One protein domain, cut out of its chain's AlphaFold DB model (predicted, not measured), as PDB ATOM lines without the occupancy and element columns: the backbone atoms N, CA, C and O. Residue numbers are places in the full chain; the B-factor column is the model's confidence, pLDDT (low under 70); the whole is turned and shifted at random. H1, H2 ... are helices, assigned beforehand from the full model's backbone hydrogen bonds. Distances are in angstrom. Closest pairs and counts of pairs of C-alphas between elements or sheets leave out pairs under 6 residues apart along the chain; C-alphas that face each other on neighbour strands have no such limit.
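This is residues 17 to 135 of the 166 residues of the protein "Integrase" of Caballeronia udeis (UniProt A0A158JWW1). This is a loose, open frame of helices: the helical hairpin of H3 and H4 packs on one side of the long helix H5, while H1 and H3 reach away from H5 with a gap between them. H2 sits by the first residue of H3, at the end far from H5, and the long link of residues 35 to 51 runs from H1 across the open end to H2; residues 103 to 109 stick out on their own. The printed part has 119 residues with five named helices, in the order H1, H2, H3, H4, H5, and no named strand; the class is all helix. The whole is loose, with a radius of gyration of the C-alphas of 16.9 A, and spans 46 by 36 by 27 A.

Find C-alpha 21 at (128.343, 153.351, 199.276); from there H1, residues 21 to 34, runs 19.6 A to Thr 34. Next comes H2, residues 52 to 61, 14.7 A long. Look then at C-alpha 71 at (114.983, 138.433, 191.829), where H3, residues 71 to 86, begins its 21.6 A, with a kink of 26 degrees near residue 80. H4, residues 90 to 96, is short. H5, residues 115 to 133, is the longest helix and runs 26.9 A to C-alpha 133 at (128.771, 138.445, 205.000).

Begin with the two hubs, H3 and H5, which touch three helices each. Residues 82 to 86 of H3 touch residues 121 to 125 of H5, about perpendicular at 80 degrees; the closest C-alphas, of Val 82 and Trp 125, are 6.5 A apart. H3 and H4 form a helical hairpin at a steep tilt of 42 degrees, opposite ways, and touch with the C-alphas of Arg 79 and Val 93 closest at 6.6 A. H4 touches residues 117 to 118 of H5, about perpendicular at 88 degrees, with the C-alphas of Ile 92 and Arg 118 closest at 6.1 A. Farther out, residues 21 to 23 of H1 only just touch H5, with 3 pairs of C-alphas within 8 A; the closest, of Gln 22 and Ala 126, are 6.6 A apart. H2 only just touches H3, at Gly 71 alone, also with 3 pairs; the C-alphas of Asn 56 and Gly 71 are closest at 6.3 A. H1 is apart from H2, H3 and H4. In H2, H4 and H5 every O i to N i+4 pair is within hydrogen-bond range; in H1 it is 8 of 10 and in H3 10 of 12.

The two C-alphas farthest apart, of Gly 63 and Ala 108, are 48.1 A apart. The printed part has no cut. The links H1 to H2 and H4 to H5 are long, with 17 and 18 residues. Look at residues 100 to 112 for pLDDT under 70; the mean of the printed part is 85.5.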
ATOM      1  N   VAL A  17     116.042 156.894 193.623       89.44
ATOM      2  CA  VAL A  17     116.497 155.873 194.583       89.44
ATOM      3  C   VAL A  17     117.891 156.243 195.092       89.44
ATOM      4  O   VAL A  17     118.827 156.231 194.293       89.44
ATOM      5  N   PRO A  18     118.059 156.586 196.384       92.56
ATOM      6  CA  PRO A  18     119.386 156.803 196.939       92.56
ATOM      7  C   PRO A  18     120.150 155.478 196.994       92.56
ATOM      8  O   PRO A  18     119.585 154.441 197.348       92.56
ATOM      9  N   LEU A  19     121.430 155.526 196.636       95.69
ATOM     10  CA  LEU A  19     122.320 154.369 196.626       95.69
ATOM     11  C   LEU A  19     123.233 154.400 197.851       95.69
ATOM     12  O   LEU A  19     123.722 155.461 198.236       95.69
ATOM     13  N   SER A  20     123.485 153.230 198.435       97.81
ATOM     14  CA  SER A  20     124.518 153.066 199.458       97.81
ATOM     15  C   SER A  20     125.919 153.150 198.850       97.81
ATOM     16  O   SER A  20     126.105 152.970 197.641       97.81
ATOM     17  N   ARG A  21     126.931 153.361 199.697       98.31
ATOM     18  CA  ARG A  21     128.343 153.351 199.276       98.31
ATOM     19  C   ARG A  21     128.731 152.040 198.583       98.31
ATOM     20  O   ARG A  21     129.404 152.078 197.558       98.31
ATOM     21  N   GLN A  22     128.253 150.908 199.096       98.12
ATOM     22  CA  GLN A  22     128.485 149.570 198.553       98.12
ATOM     23  C   GLN A  22     127.902 149.433 197.142       98.12
ATOM     24  O   GLN A  22     128.601 149.022 196.219       98.12
ATOM     25  N   ALA A  23     126.649 149.857 196.942       97.00
ATOM     26  CA  ALA A  23     126.016 149.832 195.625       97.00
ATOM     27  C   ALA A  23     126.764 150.725 194.622       97.00
ATOM     28  O   ALA A  23     126.981 150.329 193.478       97.00
ATOM     29  N   VAL A  24     127.209 151.911 195.053       97.50
ATOM     30  CA  VAL A  24     128.033 152.799 194.220       97.50
ATOM     31  C   VAL A  24     129.376 152.152 193.873       97.50
ATOM     32  O   VAL A  24     129.806 152.276 192.729       97.50
ATOM     33  N   SER A  25     130.028 151.450 194.808       97.56
ATOM     34  CA  SER A  25     131.282 150.726 194.539       97.56
ATOM     35  C   SER A  25     131.092 149.668 193.454       97.56
ATOM     36  O   SER A  25     131.785 149.705 192.441       97.56
ATOM     37  N   ILE A  26     130.075 148.814 193.603       96.38
ATOM     38  CA  ILE A  26     129.746 147.762 192.629       96.38
ATOM     39  C   ILE A  26     129.474 148.365 191.245       96.38
ATOM     40  O   ILE A  26     129.964 147.868 190.234       96.38
ATOM     41  N   LEU A  27     128.716 149.464 191.176       95.56
ATOM     42  CA  LEU A  27     128.426 150.131 189.904       95.56
ATOM     43  C   LEU A  27     129.663 150.782 189.276       95.56
ATOM     44  O   LEU A  27     129.760 150.827 188.052       95.56
ATOM     45  N   ARG A  28     130.613 151.273 190.080       95.69
ATOM     46  CA  ARG A  28     131.891 151.805 189.582       95.69
ATOM     47  C   ARG A  28     132.786 150.703 189.028       95.69
ATOM     48  O   ARG A  28     133.388 150.898 187.980       95.69
ATOM     49  N   GLU A  29     132.847 149.554 189.690       95.62
ATOM     50  CA  GLU A  29     133.556 148.378 189.173       95.62
ATOM     51  C   GLU A  29     132.931 147.900 187.861       95.62
ATOM     52  O   GLU A  29     133.628 147.696 186.867       95.62
ATOM     53  N   LEU A  30     131.598 147.826 187.822       94.31
ATOM     54  CA  LEU A  30     130.853 147.461 186.623       94.31
ATOM     55  C   LEU A  30     131.076 148.454 185.475       94.31
ATOM     56  O   LEU A  30     131.198 148.039 184.325       94.31
ATOM     57  N   TYR A  31     131.185 149.749 185.775       94.00
ATOM     58  CA  TYR A  31     131.419 150.797 184.783       94.00
ATOM     59  C   TYR A  31     132.707 150.580 183.977       94.00
ATOM     60  O   TYR A  31     132.722 150.864 182.780       94.00
ATOM     61  N   PHE A  32     133.763 150.022 184.578       93.25
ATOM     62  CA  PHE A  32     134.984 149.669 183.840       93.25
ATOM     63  C   PHE A  32     134.754 148.574 182.791       93.25
ATOM     64  O   PHE A  32     135.460 148.534 181.787       93.25
ATOM     65  N   LEU A  33     133.764 147.704 183.004       90.31
ATOM     66  CA  LEU A  33     133.418 146.614 182.093       90.31
ATOM     67  C   LEU A  33     132.413 147.053 181.024       90.31
ATOM     68  O   LEU A  33     132.483 146.596 179.884       90.31
ATOM     69  N   THR A  34     131.460 147.917 181.382       91.44
ATOM     70  CA  THR A  34     130.356 148.311 180.489       91.44
ATOM     71  C   THR A  34     130.613 149.610 179.739       91.44
ATOM     72  O   THR A  34     130.021 149.838 178.686       91.44
ATOM     73  N   GLY A  35     131.497 150.459 180.258       89.44
ATOM     74  CA  GLY A  35     131.845 151.742 179.667       89.44
ATOM     75  C   GLY A  35     130.801 152.852 179.886       89.44
ATOM     76  O   GLY A  35     129.806 152.671 180.591       89.44
ATOM     77  N   PRO A  36     131.035 154.032 179.279       90.75
ATOM     78  CA  PRO A  36     130.273 155.261 179.525       90.75
ATOM     79  C   PRO A  36     128.876 155.301 178.904       90.75
ATOM     80  O   PRO A  36     128.079 156.172 179.249       90.75
ATOM     81  N   THR A  37     128.587 154.417 177.952       88.56
ATOM     82  CA  THR A  37     127.398 154.508 177.100       88.56
ATOM     83  C   THR A  37     126.644 153.192 177.062       88.56
ATOM     84  O   THR A  37     127.253 152.129 176.993       88.56
ATOM     85  N   GLY A  38     125.317 153.266 176.990       89.75
ATOM     86  CA  GLY A  38     124.453 152.092 176.910       89.75
ATOM     87  C   GLY A  38     123.855 151.715 178.263       89.75
ATOM     88  O   GLY A  38     123.666 152.561 179.135       89.75
ATOM     89  N   TYR A  39     123.487 150.444 178.410       92.56
ATOM     90  CA  TYR A  39     122.863 149.937 179.629       92.56
ATOM     91  C   TYR A  39     123.913 149.561 180.671       92.56
ATOM     92  O   TYR A  39     124.926 148.962 180.331       92.56
ATOM     93  N   VAL A  40     123.603 149.814 181.946       93.00
ATOM     94  CA  VAL A  40     124.405 149.347 183.092       93.00
ATOM     95  C   VAL A  40     124.516 147.818 183.106       93.00
ATOM     96  O   VAL A  40     125.559 147.277 183.435       93.00
ATOM     97  N   PHE A  41     123.456 147.113 182.702       93.38
ATOM     98  CA  PHE A  41     123.444 145.654 182.582       93.38
ATOM     99  C   PHE A  41     123.123 145.252 181.135       93.38
ATOM    100  O   PHE A  41     121.957 144.995 180.808       93.38
ATOM    101  N   PRO A  42     124.121 145.257 180.233       92.94
ATOM    102  CA  PRO A  42     123.913 144.928 178.830       92.94
ATOM    103  C   PRO A  42     123.748 143.416 178.633       92.94
ATOM    104  O   PRO A  42     124.384 142.604 179.303       92.94
ATOM    105  N   SER A  43     122.904 143.021 177.682       92.12
ATOM    106  CA  SER A  43     122.857 141.640 177.198       92.12
ATOM    107  C   SER A  43     123.981 141.371 176.190       92.12
ATOM    108  O   SER A  43     124.649 142.290 175.716       92.12
ATOM    109  N   ARG A  44     124.143 140.107 175.776       87.25
ATOM    110  CA  ARG A  44     125.052 139.738 174.671       87.25
ATOM    111  C   ARG A  44     124.665 140.390 173.337       87.25
ATOM    112  O   ARG A  44     125.509 140.530 172.458       87.25
ATOM    113  N   LYS A  45     123.392 140.761 173.168       89.44
ATOM    114  CA  LYS A  45     122.921 141.503 171.999       89.44
ATOM    115  C   LYS A  45     123.137 142.996 172.245       89.44
ATOM    116  O   LYS A  45     122.580 143.562 173.187       89.44
ATOM    117  N   ALA A  46     123.907 143.631 171.364       87.31
ATOM    118  CA  ALA A  46     124.181 145.061 171.433       87.31
ATOM    119  C   ALA A  46     122.882 145.887 171.471       87.31
ATOM    120  O   ALA A  46     121.930 145.610 170.737       87.31
ATOM    121  N   GLY A  47     122.852 146.901 172.339       88.69
ATOM    122  CA  GLY A  47     121.712 147.808 172.480       88.69
ATOM    123  C   GLY A  47     120.487 147.213 173.184       88.69
ATOM    124  O   GLY A  47     119.412 147.799 173.101       88.69
ATOM    125  N   VAL A  48     120.617 146.074 173.873       92.19
ATOM    126  CA  VAL A  48     119.517 145.438 174.619       92.19
ATOM    127  C   VAL A  48     119.974 145.131 176.050       92.19
ATOM    128  O   VAL A  48     121.059 144.562 176.205       92.19
ATOM    129  N   PRO A  49     119.197 145.474 177.097       93.38
ATOM    130  CA  PRO A  49     119.535 145.126 178.475       93.38
ATOM    131  C   PRO A  49     119.293 143.635 178.747       93.38
ATOM    132  O   PRO A  49     118.571 142.966 178.005       93.38
ATOM    133  N   ILE A  50     119.882 143.104 179.819       93.75
ATOM    134  CA  ILE A  50     119.565 141.744 180.275       93.75
ATOM    135  C   ILE A  50     118.072 141.601 180.603       93.75
ATOM    136  O   ILE A  50     117.407 142.566 180.984       93.75
ATOM    137  N   SER A  51     117.543 140.387 180.461       90.38
ATOM    138  CA  SER A  51     116.176 140.078 180.880       90.38
ATOM    139  C   SER A  51     116.140 139.646 182.345       90.38
ATOM    140  O   SER A  51     117.141 139.177 182.890       90.38
ATOM    141  N   ASP A  52     114.959 139.699 182.963       85.06
ATOM    142  CA  ASP A  52     114.740 139.152 184.311       85.06
ATOM    143  C   ASP A  52     115.160 137.671 184.404       85.06
ATOM    144  O   ASP A  52     115.707 137.219 185.412       85.06
ATOM    145  N   GLY A  53     114.975 136.917 183.314       88.50
ATOM    146  CA  GLY A  53     115.414 135.526 183.209       88.50
ATOM    147  C   GLY A  53     116.931 135.361 183.328       88.50
ATOM    148  O   GLY A  53     117.384 134.370 183.893       88.50
ATOM    149  N   THR A  54     117.724 136.337 182.871       91.12
ATOM    150  CA  THR A  54     119.189 136.320 183.035       91.12
ATOM    151  C   THR A  54     119.592 136.415 184.505       91.12
ATOM    152  O   THR A  54     120.493 135.697 184.931       91.12
ATOM    153  N   ILE A  55     118.904 137.242 185.297       89.19
ATOM    154  CA  ILE A  55     119.166 137.366 186.739       89.19
ATOM    155  C   ILE A  55     118.837 136.049 187.442       89.19
ATOM    156  O   ILE A  55     119.654 135.525 188.194       89.19
ATOM    157  N   ASN A  56     117.667 135.469 187.158       89.50
ATOM    158  CA  ASN A  56     117.284 134.193 187.758       89.50
ATOM    159  C   ASN A  56     118.244 133.064 187.363       89.50
ATOM    160  O   ASN A  56     118.611 132.277 188.233       89.50
ATOM    161  N   ALA A  57     118.688 133.020 186.100       90.25
ATOM    162  CA  ALA A  57     119.699 132.081 185.616       90.25
ATOM    163  C   ALA A  57     121.025 132.222 186.381       90.25
ATOM    164  O   ALA A  57     121.572 131.218 186.827       90.25
ATOM    165  N   ALA A  58     121.496 133.453 186.610       90.81
ATOM    166  CA  ALA A  58     122.693 133.703 187.410       90.81
ATOM    167  C   ALA A  58     122.543 133.181 188.851       90.81
ATOM    168  O   ALA A  58     123.461 132.554 189.374       90.81
ATOM    169  N   LEU A  59     121.365 133.343 189.469       89.44
ATOM    170  CA  LEU A  59     121.085 132.763 190.788       89.44
ATOM    171  C   LEU A  59     121.138 131.229 190.782       89.44
ATOM    172  O   LEU A  59     121.617 130.649 191.753       89.44
ATOM    173  N   ARG A  60     120.708 130.572 189.688       92.06
ATOM    174  CA  ARG A  60     120.827 129.106 189.543       92.06
ATOM    175  C   ARG A  60     122.286 128.681 189.573       92.06
ATOM    176  O   ARG A  60     122.637 127.717 190.241       92.06
ATOM    177  N   THR A  61     123.134 129.409 188.847       91.94
ATOM    178  CA  THR A  61     124.576 129.144 188.774       91.94
ATOM    179  C   THR A  61     125.256 129.312 190.131       91.94
ATOM    180  O   THR A  61     126.206 128.595 190.421       91.94
ATOM    181  N   LEU A  62     124.744 130.206 190.982       89.50
ATOM    182  CA  LEU A  62     125.211 130.388 192.359       89.50
ATOM    183  C   LEU A  62     124.684 129.323 193.342       89.50
ATOM    184  O   LEU A  62     125.042 129.365 194.514       89.50
ATOM    185  N   GLY A  63     123.858 128.375 192.888       89.75
ATOM    186  CA  GLY A  63     123.365 127.257 193.698       89.75
ATOM    187  C   GLY A  63     122.010 127.480 194.372       89.75
ATOM    188  O   GLY A  63     121.561 126.602 195.099       89.75
ATOM    189  N   TYR A  64     121.328 128.601 194.121       88.19
ATOM    190  CA  TYR A  64     119.966 128.807 194.622       88.19
ATOM    191  C   TYR A  64     118.954 128.059 193.745       88.19
ATOM    192  O   TYR A  64     118.982 128.202 192.521       88.19
ATOM    193  N   SER A  65     118.029 127.311 194.355       85.44
ATOM    194  CA  SER A  65     116.869 126.668 193.712       85.44
ATOM    195  C   SER A  65     115.671 127.619 193.571       85.44
ATOM    196  O   SER A  65     115.706 128.779 193.989       85.44
ATOM    197  N   GLU A  66     114.679 127.244 192.740       78.00
ATOM    198  CA  GLU A  66     113.674 128.211 192.224       78.00
ATOM    199  C   GLU A  66     112.698 128.578 193.332       78.00
ATOM    200  O   GLU A  66     112.173 129.686 193.386       78.00
ATOM    201  N   GLN A  67     112.538 127.628 194.242       77.62
ATOM    202  CA  GLN A  67     111.776 127.697 195.464       77.62
ATOM    203  C   GLN A  67     112.541 128.450 196.563       77.62
ATOM    204  O   GLN A  67     111.904 129.027 197.438       77.62
ATOM    205  N   GLU A  68     113.878 128.483 196.518       78.00
ATOM    206  CA  GLU A  68     114.695 129.199 197.505       78.00
ATOM    207  C   GLU A  68     114.767 130.701 197.236       78.00
ATOM    208  O   GLU A  68     114.563 131.493 198.156       78.00
ATOM    209  N   MET A  69     115.087 131.119 196.002       84.06
ATOM    210  CA  MET A  69     115.312 132.543 195.739       84.06
ATOM    211  C   MET A  69     115.145 132.967 194.278       84.06
ATOM    212  O   MET A  69     115.700 132.370 193.360       84.06
ATOM    213  N   THR A  70     114.464 134.091 194.063       88.44
ATOM    214  CA  THR A  70     114.343 134.768 192.759       88.44
ATOM    215  C   THR A  70     114.675 136.250 192.901       88.44
ATOM    216  O   THR A  70     114.718 136.773 194.016       88.44
ATOM    217  N   GLY A  71     114.833 136.971 191.785       82.62
ATOM    218  CA  GLY A  71     114.983 138.433 191.829       82.62
ATOM    219  C   GLY A  71     113.832 139.141 192.565       82.62
ATOM    220  O   GLY A  71     114.054 140.103 193.300       82.62
ATOM    221  N   HIS A  72     112.600 138.630 192.439       84.75
ATOM    222  CA  HIS A  72     111.459 139.134 193.208       84.75
ATOM    223  C   HIS A  72     111.558 138.766 194.695       84.75
ATOM    224  O   HIS A  72     111.274 139.603 195.552       84.75
ATOM    225  N   GLY A  73     112.013 137.544 194.990       85.38
ATOM    226  CA  GLY A  73     112.272 137.062 196.347       85.38
ATOM    227  C   GLY A  73     113.212 137.987 197.117       85.38
ATOM    228  O   GLY A  73     112.842 138.452 198.189       85.38
ATOM    229  N   PHE A  74     114.346 138.382 196.526       87.00
ATOM    230  CA  PHE A  74     115.290 139.315 197.160       87.00
ATOM    231  C   PHE A  74     114.636 140.625 197.587       87.00
ATOM    232  O   PHE A  74     114.878 141.128 198.683       87.00
ATOM    233  N   ARG A  75     113.779 141.179 196.728       88.19
ATOM    234  CA  ARG A  75     113.079 142.429 197.011       88.19
ATOM    235  C   ARG A  75     112.049 142.272 198.130       88.19
ATOM    236  O   ARG A  75     111.937 143.164 198.969       88.19
ATOM    237  N   ALA A  76     111.311 141.162 198.151       88.94
ATOM    238  CA  ALA A  76     110.377 140.855 199.231       88.94
ATOM    239  C   ALA A  76     111.118 140.654 200.564       88.94
ATOM    240  O   ALA A  76     110.735 141.240 201.573       88.94
ATOM    241  N   THR A  77     112.230 139.916 200.550       90.06
ATOM    242  CA  THR A  77     113.089 139.701 201.718       90.06
ATOM    243  C   THR A  77     113.668 141.013 202.243       90.06
ATOM    244  O   THR A  77     113.571 141.273 203.438       90.06
ATOM    245  N   ALA A  78     114.203 141.875 201.372       90.88
ATOM    246  CA  ALA A  78     114.733 143.180 201.773       90.88
ATOM    247  C   ALA A  78     113.650 144.059 202.418       90.88
ATOM    248  O   ALA A  78     113.871 144.620 203.486       90.88
ATOM    249  N   ARG A  79     112.449 144.121 201.822       91.12
ATOM    250  CA  ARG A  79     111.300 144.850 202.386       91.12
ATOM    251  C   ARG A  79     110.981 144.401 203.813       91.12
ATOM    252  O   ARG A  79     110.743 145.244 204.674       91.12
ATOM    253  N   THR A  80     110.958 143.093 204.057       89.69
ATOM    254  CA  THR A  80     110.655 142.528 205.378       89.69
ATOM    255  C   THR A  80     111.789 142.786 206.367       89.69
ATOM    256  O   THR A  80     111.554 143.359 207.428       89.69
ATOM    257  N   LEU A  81     113.030 142.445 206.009       91.50
ATOM    258  CA  LEU A  81     114.172 142.536 206.920       91.50
ATOM    259  C   LEU A  81     114.529 143.974 207.289       91.50
ATOM    260  O   LEU A  81     114.853 144.231 208.444       91.50
ATOM    261  N   VAL A  82     114.428 144.924 206.360       92.19
ATOM    262  CA  VAL A  82     114.658 146.344 206.669       92.19
ATOM    263  C   VAL A  82     113.670 146.840 207.730       92.19
ATOM    264  O   VAL A  82     114.044 147.597 208.622       92.19
ATOM    265  N   ARG A  83     112.419 146.372 207.698       92.12
ATOM    266  CA  ARG A  83     111.426 146.730 208.721       92.12
ATOM    267  C   ARG A  83     111.686 146.020 210.045       92.12
ATOM    268  O   ARG A  83     111.676 146.658 211.088       92.12
ATOM    269  N   GLU A  84     111.912 144.711 210.008       90.44
ATOM    270  CA  GLU A  84     112.013 143.889 211.222       90.44
ATOM    271  C   GLU A  84     113.346 144.042 211.955       90.44
ATOM    272  O   GLU A  84     113.377 144.005 213.182       90.44
ATOM    273  N   ARG A  85     114.453 144.192 211.221       89.25
ATOM    274  CA  ARG A  85     115.808 144.229 211.792       89.25
ATOM    275  C   ARG A  85     116.334 145.639 211.984       89.25
ATOM    276  O   ARG A  85     117.048 145.876 212.949       89.25
ATOM    277  N   LEU A  86     115.979 146.564 211.093       89.19
ATOM    278  CA  LEU A  86     116.451 147.952 211.163       89.19
ATOM    279  C   LEU A  86     115.386 148.912 211.707       89.19
ATOM    280  O   LEU A  86     115.659 150.097 211.857       89.19
ATOM    281  N   GLY A  87     114.169 148.428 211.989       89.75
ATOM    282  CA  GLY A  87     113.092 149.242 212.561       89.75
ATOM    283  C   GLY A  87     112.642 150.395 211.660       89.75
ATOM    284  O   GLY A  87     112.085 151.376 212.149       89.75
ATOM    285  N   CYS A  88     112.909 150.314 210.355       89.38
ATOM    286  CA  CYS A  88     112.593 151.389 209.422       89.38
ATOM    287  C   CYS A  88     111.082 151.517 209.202       89.38
ATOM    288  O   CYS A  88     110.366 150.517 209.074       89.38
ATOM    289  N   ASP A  89     110.610 152.763 209.100       89.75
ATOM    290  CA  ASP A  89     109.197 153.053 208.878       89.75
ATOM    291  C   ASP A  89     108.700 152.431 207.563       89.75
ATOM    292  O   ASP A  89     109.383 152.450 206.532       89.75
ATOM    293  N   LYS A  90     107.482 151.879 207.600       88.69
ATOM    294  CA  LYS A  90     106.838 151.257 206.439       88.69
ATOM    295  C   LYS A  90     106.773 152.233 205.265       88.69
ATOM    296  O   LYS A  90     107.082 151.837 204.147       88.69
ATOM    297  N   GLU A  91     106.405 153.483 205.506       86.50
ATOM    298  CA  GLU A  91     106.255 154.503 204.476       86.50
ATOM    299  C   GLU A  91     107.578 154.774 203.746       86.50
ATOM    300  O   GLU A  91     107.615 154.827 202.514       86.50
ATOM    301  N   ILE A  92     108.689 154.846 204.485       87.94
ATOM    302  CA  ILE A  92     110.037 155.028 203.923       87.94
ATOM    303  C   ILE A  92     110.402 153.839 203.021       87.94
ATOM    304  O   ILE A  92     110.908 154.035 201.907       87.94
ATOM    305  N   VAL A  93     110.119 152.612 203.471       89.75
ATOM    306  CA  VAL A  93     110.401 151.378 202.722       89.75
ATOM    307  C   VAL A  93     109.552 151.294 201.452       89.75
ATOM    308  O   VAL A  93     110.100 151.092 200.367       89.75
ATOM    309  N   GLU A  94     108.234 151.499 201.539       88.12
ATOM    310  CA  GLU A  94     107.343 151.447 200.368       88.12
ATOM    311  C   GLU A  94     107.695 152.524 199.339       88.12
ATOM    312  O   GLU A  94     107.795 152.235 198.139       88.12
ATOM    313  N   ARG A  95     107.999 153.742 199.808       85.88
ATOM    314  CA  ARG A  95     108.451 154.829 198.939       85.88
ATOM    315  C   ARG A  95     109.763 154.481 198.267       85.88
ATOM    316  O   ARG A  95     109.915 154.746 197.082       85.88
ATOM    317  N   HIS A  96     110.698 153.826 198.957       88.00
ATOM    318  CA  HIS A  96     111.935 153.361 198.329       88.00
ATOM    319  C   HIS A  96     111.702 152.323 197.232       88.00
ATOM    320  O   HIS A  96     112.356 152.357 196.186       88.00
ATOM    321  N   LEU A  97     110.706 151.469 197.431       87.19
ATOM    322  CA  LEU A  97     110.280 150.460 196.481       87.19
ATOM    323  C   LEU A  97     109.416 151.036 195.337       87.19
ATOM    324  O   LEU A  97     109.082 150.299 194.418       87.19
ATOM    325  N   ALA A  98     109.099 152.331 195.285       80.62
ATOM    326  CA  ALA A  98     108.163 152.880 194.287       80.62
ATOM    327  C   ALA A  98     106.780 152.204 194.324       80.62
ATOM    328  O   ALA A  98     106.077 152.139 193.310       80.62
ATOM    329  N   HIS A  99     106.404 151.646 195.473       76.88
ATOM    330  CA  HIS A  99     105.015 151.327 195.729       76.88
ATOM    331  C   HIS A  99     104.384 152.668 196.095       76.88
ATOM    332  O   HIS A  99     104.730 153.259 197.115       76.88
ATOM    333  N   GLY A 100     103.579 153.223 195.181       57.41
ATOM    334  CA  GLY A 100     102.795 154.417 195.497       57.41
ATOM    335  C   GLY A 100     102.003 154.148 196.771       57.41
ATOM    336  O   GLY A 100     101.611 153.004 196.998       57.41
ATOM    337  N   SER A 101     101.833 155.158 197.621       52.59
ATOM    338  CA  SER A 101     101.011 155.012 198.817       52.59
ATOM    339  C   SER A 101      99.630 154.505 198.394       52.59
ATOM    340  O   SER A 101      98.924 155.160 197.632       52.59
ATOM    341  N   ASP A 102      99.261 153.310 198.860       44.19
ATOM    342  CA  ASP A 102      97.943 152.691 198.642       44.19
ATOM    343  C   ASP A 102      96.819 153.445 199.392       44.19
ATOM    344  O   ASP A 102      95.691 152.966 199.493       44.19
ATOM    345  N   GLU A 103      97.104 154.628 199.937       43.25
ATOM    346  CA  GLU A 103      96.132 155.453 200.635       43.25
ATOM    347  C   GLU A 103      95.458 156.416 199.660       43.25
ATOM    348  O   GLU A 103      95.977 157.468 199.283       43.25
ATOM    349  N   GLU A 104      94.224 156.056 199.326       37.81
ATOM    350  CA  GLU A 104      93.199 156.827 198.616       37.81
ATOM    351  C   GLU A 104      92.829 158.172 199.308       37.81
ATOM    352  O   GLU A 104      91.837 158.802 198.955       37.81
ATOM    353  N   TRP A 105      93.641 158.663 200.260       37.28
ATOM    354  CA  TRP A 105      93.409 159.864 201.081       37.28
ATOM    355  C   TRP A 105      94.639 160.783 201.272       37.28
ATOM    356  O   TRP A 105      94.708 161.532 202.241       37.28
ATOM    357  N   GLY A 106      95.608 160.795 200.350       40.84
ATOM    358  CA  GLY A 106      96.835 161.612 200.473       40.84
ATOM    359  C   GLY A 106      96.938 162.854 199.574       40.84
ATOM    360  O   GLY A 106      98.039 163.322 199.300       40.84
ATOM    361  N   ASN A 107      95.831 163.385 199.052       46.56
ATOM    362  CA  ASN A 107      95.808 164.302 197.898       46.56
ATOM    363  C   ASN A 107      96.233 165.775 198.157       46.56
ATOM    364  O   ASN A 107      95.785 166.671 197.448       46.56
ATOM    365  N   ALA A 108      97.092 166.073 199.141       36.38
ATOM    366  CA  ALA A 108      97.595 167.449 199.329       36.38
ATOM    367  C   ALA A 108      98.906 167.593 200.126       36.38
ATOM    368  O   ALA A 108      99.620 168.580 199.934       36.38
ATOM    369  N   TYR A 109      99.245 166.638 201.001       38.44
ATOM    370  CA  TYR A 109     100.315 166.831 201.995       38.44
ATOM    371  C   TYR A 109     101.562 165.964 201.806       38.44
ATOM    372  O   TYR A 109     102.611 166.283 202.360       38.44
ATOM    373  N   ASP A 110     101.520 164.944 200.956       51.12
ATOM    374  CA  ASP A 110     102.584 163.945 200.909       51.12
ATOM    375  C   ASP A 110     103.663 164.236 199.845       51.12
ATOM    376  O   ASP A 110     104.019 163.418 198.998       51.12
ATOM    377  N   ARG A 111     104.179 165.473 199.858       53.19
ATOM    378  CA  ARG A 111     105.314 165.901 199.012       53.19
ATOM    379  C   ARG A 111     106.674 165.442 199.549       53.19
ATOM    380  O   ARG A 111     107.692 165.650 198.886       53.19
ATOM    381  N   ALA A 112     106.726 164.858 200.743       62.59
ATOM    382  CA  ALA A 112     107.979 164.503 201.390       62.59
ATOM    383  C   ALA A 112     108.593 163.264 200.722       62.59
ATOM    384  O   ALA A 112     108.219 162.136 200.991       62.59
ATOM    385  N   GLN A 113     109.588 163.426 199.850       71.56
ATOM    386  CA  GLN A 113     110.263 162.275 199.225       71.56
ATOM    387  C   GLN A 113     111.093 161.423 200.211       71.56
ATOM    388  O   GLN A 113     111.631 160.385 199.812       71.56
ATOM    389  N   PHE A 114     111.206 161.864 201.473       85.25
ATOM    390  CA  PHE A 114     111.985 161.246 202.550       85.25
ATOM    391  C   PHE A 114     113.405 160.864 202.113       85.25
ATOM    392  O   PHE A 114     113.908 159.799 202.459       85.25
ATOM    393  N   ILE A 115     114.050 161.693 201.281       87.69
ATOM    394  CA  ILE A 115     115.333 161.339 200.660       87.69
ATOM    395  C   ILE A 115     116.416 161.101 201.706       87.69
ATOM    396  O   ILE A 115     117.152 160.126 201.582       87.69
ATOM    397  N   GLU A 116     116.490 161.922 202.750       90.00
ATOM    398  CA  GLU A 116     117.470 161.748 203.825       90.00
ATOM    399  C   GLU A 116     117.255 160.425 204.565       90.00
ATOM    400  O   GLU A 116     118.183 159.628 204.707       90.00
ATOM    401  N   GLN A 117     116.012 160.125 204.946       92.25
ATOM    402  CA  GLN A 117     115.671 158.888 205.641       92.25
ATOM    403  C   GLN A 117     115.882 157.660 204.751       92.25
ATOM    404  O   GLN A 117     116.416 156.652 205.201       92.25
ATOM    405  N   ARG A 118     115.525 157.745 203.465       92.56
ATOM    406  CA  ARG A 118     115.758 156.676 202.486       92.56
ATOM    407  C   ARG A 118     117.243 156.468 202.207       92.56
ATOM    408  O   ARG A 118     117.639 155.338 201.942       92.56
ATOM    409  N   THR A 119     118.050 157.528 202.262       93.69
ATOM    410  CA  THR A 119     119.513 157.450 202.134       93.69
ATOM    411  C   THR A 119     120.107 156.738 203.339       93.69
ATOM    412  O   THR A 119     120.870 155.790 203.168       93.69
ATOM    413  N   LYS A 120     119.693 157.128 204.552       95.25
ATOM    414  CA  LYS A 120     120.093 156.456 205.791       95.25
ATOM    415  C   LYS A 120     119.697 154.977 205.776       95.25
ATOM    416  O   LYS A 120     120.555 154.126 205.964       95.25
ATOM    417  N   MET A 121     118.443 154.675 205.440       95.31
ATOM    418  CA  MET A 121     117.934 153.305 205.329       95.31
ATOM    419  C   MET A 121     118.727 152.468 204.317       95.31
ATOM    420  O   MET A 121     119.096 151.336 204.612       95.31
ATOM    421  N   ALA A 122     119.000 153.004 203.121       95.31
ATOM    422  CA  ALA A 122     119.771 152.290 202.105       95.31
ATOM    423  C   ALA A 122     121.199 151.983 202.585       95.31
ATOM    424  O   ALA A 122     121.721 150.904 202.301       95.31
ATOM    425  N   GLN A 123     121.818 152.910 203.322       97.25
ATOM    426  CA  GLN A 123     123.145 152.703 203.891       97.25
ATOM    427  C   GLN A 123     123.130 151.672 205.025       97.25
ATOM    428  O   GLN A 123     123.922 150.738 204.981       97.25
ATOM    429  N   GLU A 124     122.208 151.781 205.984       95.69
ATOM    430  CA  GLU A 124     122.077 150.827 207.097       95.69
ATOM    431  C   GLU A 124     121.772 149.410 206.608       95.69
ATOM    432  O   GLU A 124     122.301 148.436 207.145       95.69
ATOM    433  N   TRP A 125     120.964 149.284 205.553       95.56
ATOM    434  CA  TRP A 125     120.713 148.004 204.897       95.56
ATOM    435  C   TRP A 125     121.986 147.393 204.316       95.56
ATOM    436  O   TRP A 125     122.254 146.213 204.537       95.56
ATOM    437  N   ALA A 126     122.788 148.183 203.606       96.25
ATOM    438  CA  ALA A 126     124.041 147.698 203.043       96.25
ATOM    439  C   ALA A 126     125.059 147.332 204.139       96.25
ATOM    440  O   ALA A 126     125.661 146.265 204.077       96.25
ATOM    441  N   ASP A 127     125.169 148.148 205.190       95.44
ATOM    442  CA  ASP A 127     126.048 147.874 206.334       95.44
ATOM    443  C   ASP A 127     125.601 146.613 207.105       95.44
ATOM    444  O   ASP A 127     126.422 145.864 207.634       95.44
ATOM    445  N   TYR A 128     124.295 146.340 207.170       93.81
ATOM    446  CA  TYR A 128     123.766 145.090 207.718       93.81
ATOM    447  C   TYR A 128     124.146 143.872 206.866       93.81
ATOM    448  O   TYR A 128     124.585 142.866 207.419       93.81
ATOM    449  N   LEU A 129     124.034 143.958 205.537       93.69
ATOM    450  CA  LEU A 129     124.444 142.872 204.642       93.69
ATOM    451  C   LEU A 129     125.946 142.576 204.736       93.69
ATOM    452  O   LEU A 129     126.322 141.405 204.786       93.69
ATOM    453  N   ASP A 130     126.790 143.605 204.825       94.50
ATOM    454  CA  ASP A 130     128.234 143.426 205.006       94.50
ATOM    455  C   ASP A 130     128.545 142.713 206.327       94.50
ATOM    456  O   ASP A 130     129.348 141.781 206.351       94.50
ATOM    457  N   ARG A 131     127.856 143.082 207.420       92.12
ATOM    458  CA  ARG A 131     127.971 142.381 208.711       92.12
ATOM    459  C   ARG A 131     127.592 140.905 208.595       92.12
ATOM    460  O   ARG A 131     128.342 140.057 209.075       92.12
ATOM    461  N   LEU A 132     126.490 140.589 207.910       91.19
ATOM    462  CA  LEU A 132     126.095 139.199 207.658       91.19
ATOM    463  C   LEU A 132     127.154 138.436 206.855       91.19
ATOM    464  O   LEU A 132     127.438 137.283 207.175       91.19
ATOM    465  N   ALA A 133     127.755 139.070 205.845       89.94
ATOM    466  CA  ALA A 133     128.771 138.445 205.000       89.94
ATOM    467  C   ALA A 133     130.037 138.055 205.783       89.94
ATOM    468  O   ALA A 133     130.655 137.038 205.474       89.94
ATOM    469  N   ILE A 134     130.391 138.815 206.826       92.12
ATOM    470  CA  ILE A 134     131.514 138.504 207.728       92.12
ATOM    471  C   ILE A 134     131.100 137.727 208.989       92.12
ATOM    472  O   ILE A 134     131.900 137.572 209.910       92.12
ATOM    473  N   GLY A 135     129.860 137.231 209.051       86.31
ATOM    474  CA  GLY A 135     129.370 136.396 210.151       86.31
ATOM    475  C   GLY A 135     129.019 137.148 211.440       86.31
ATOM    476  O   GLY A 135     128.859 136.519 212.484       86.31
TER     477      GLY A 135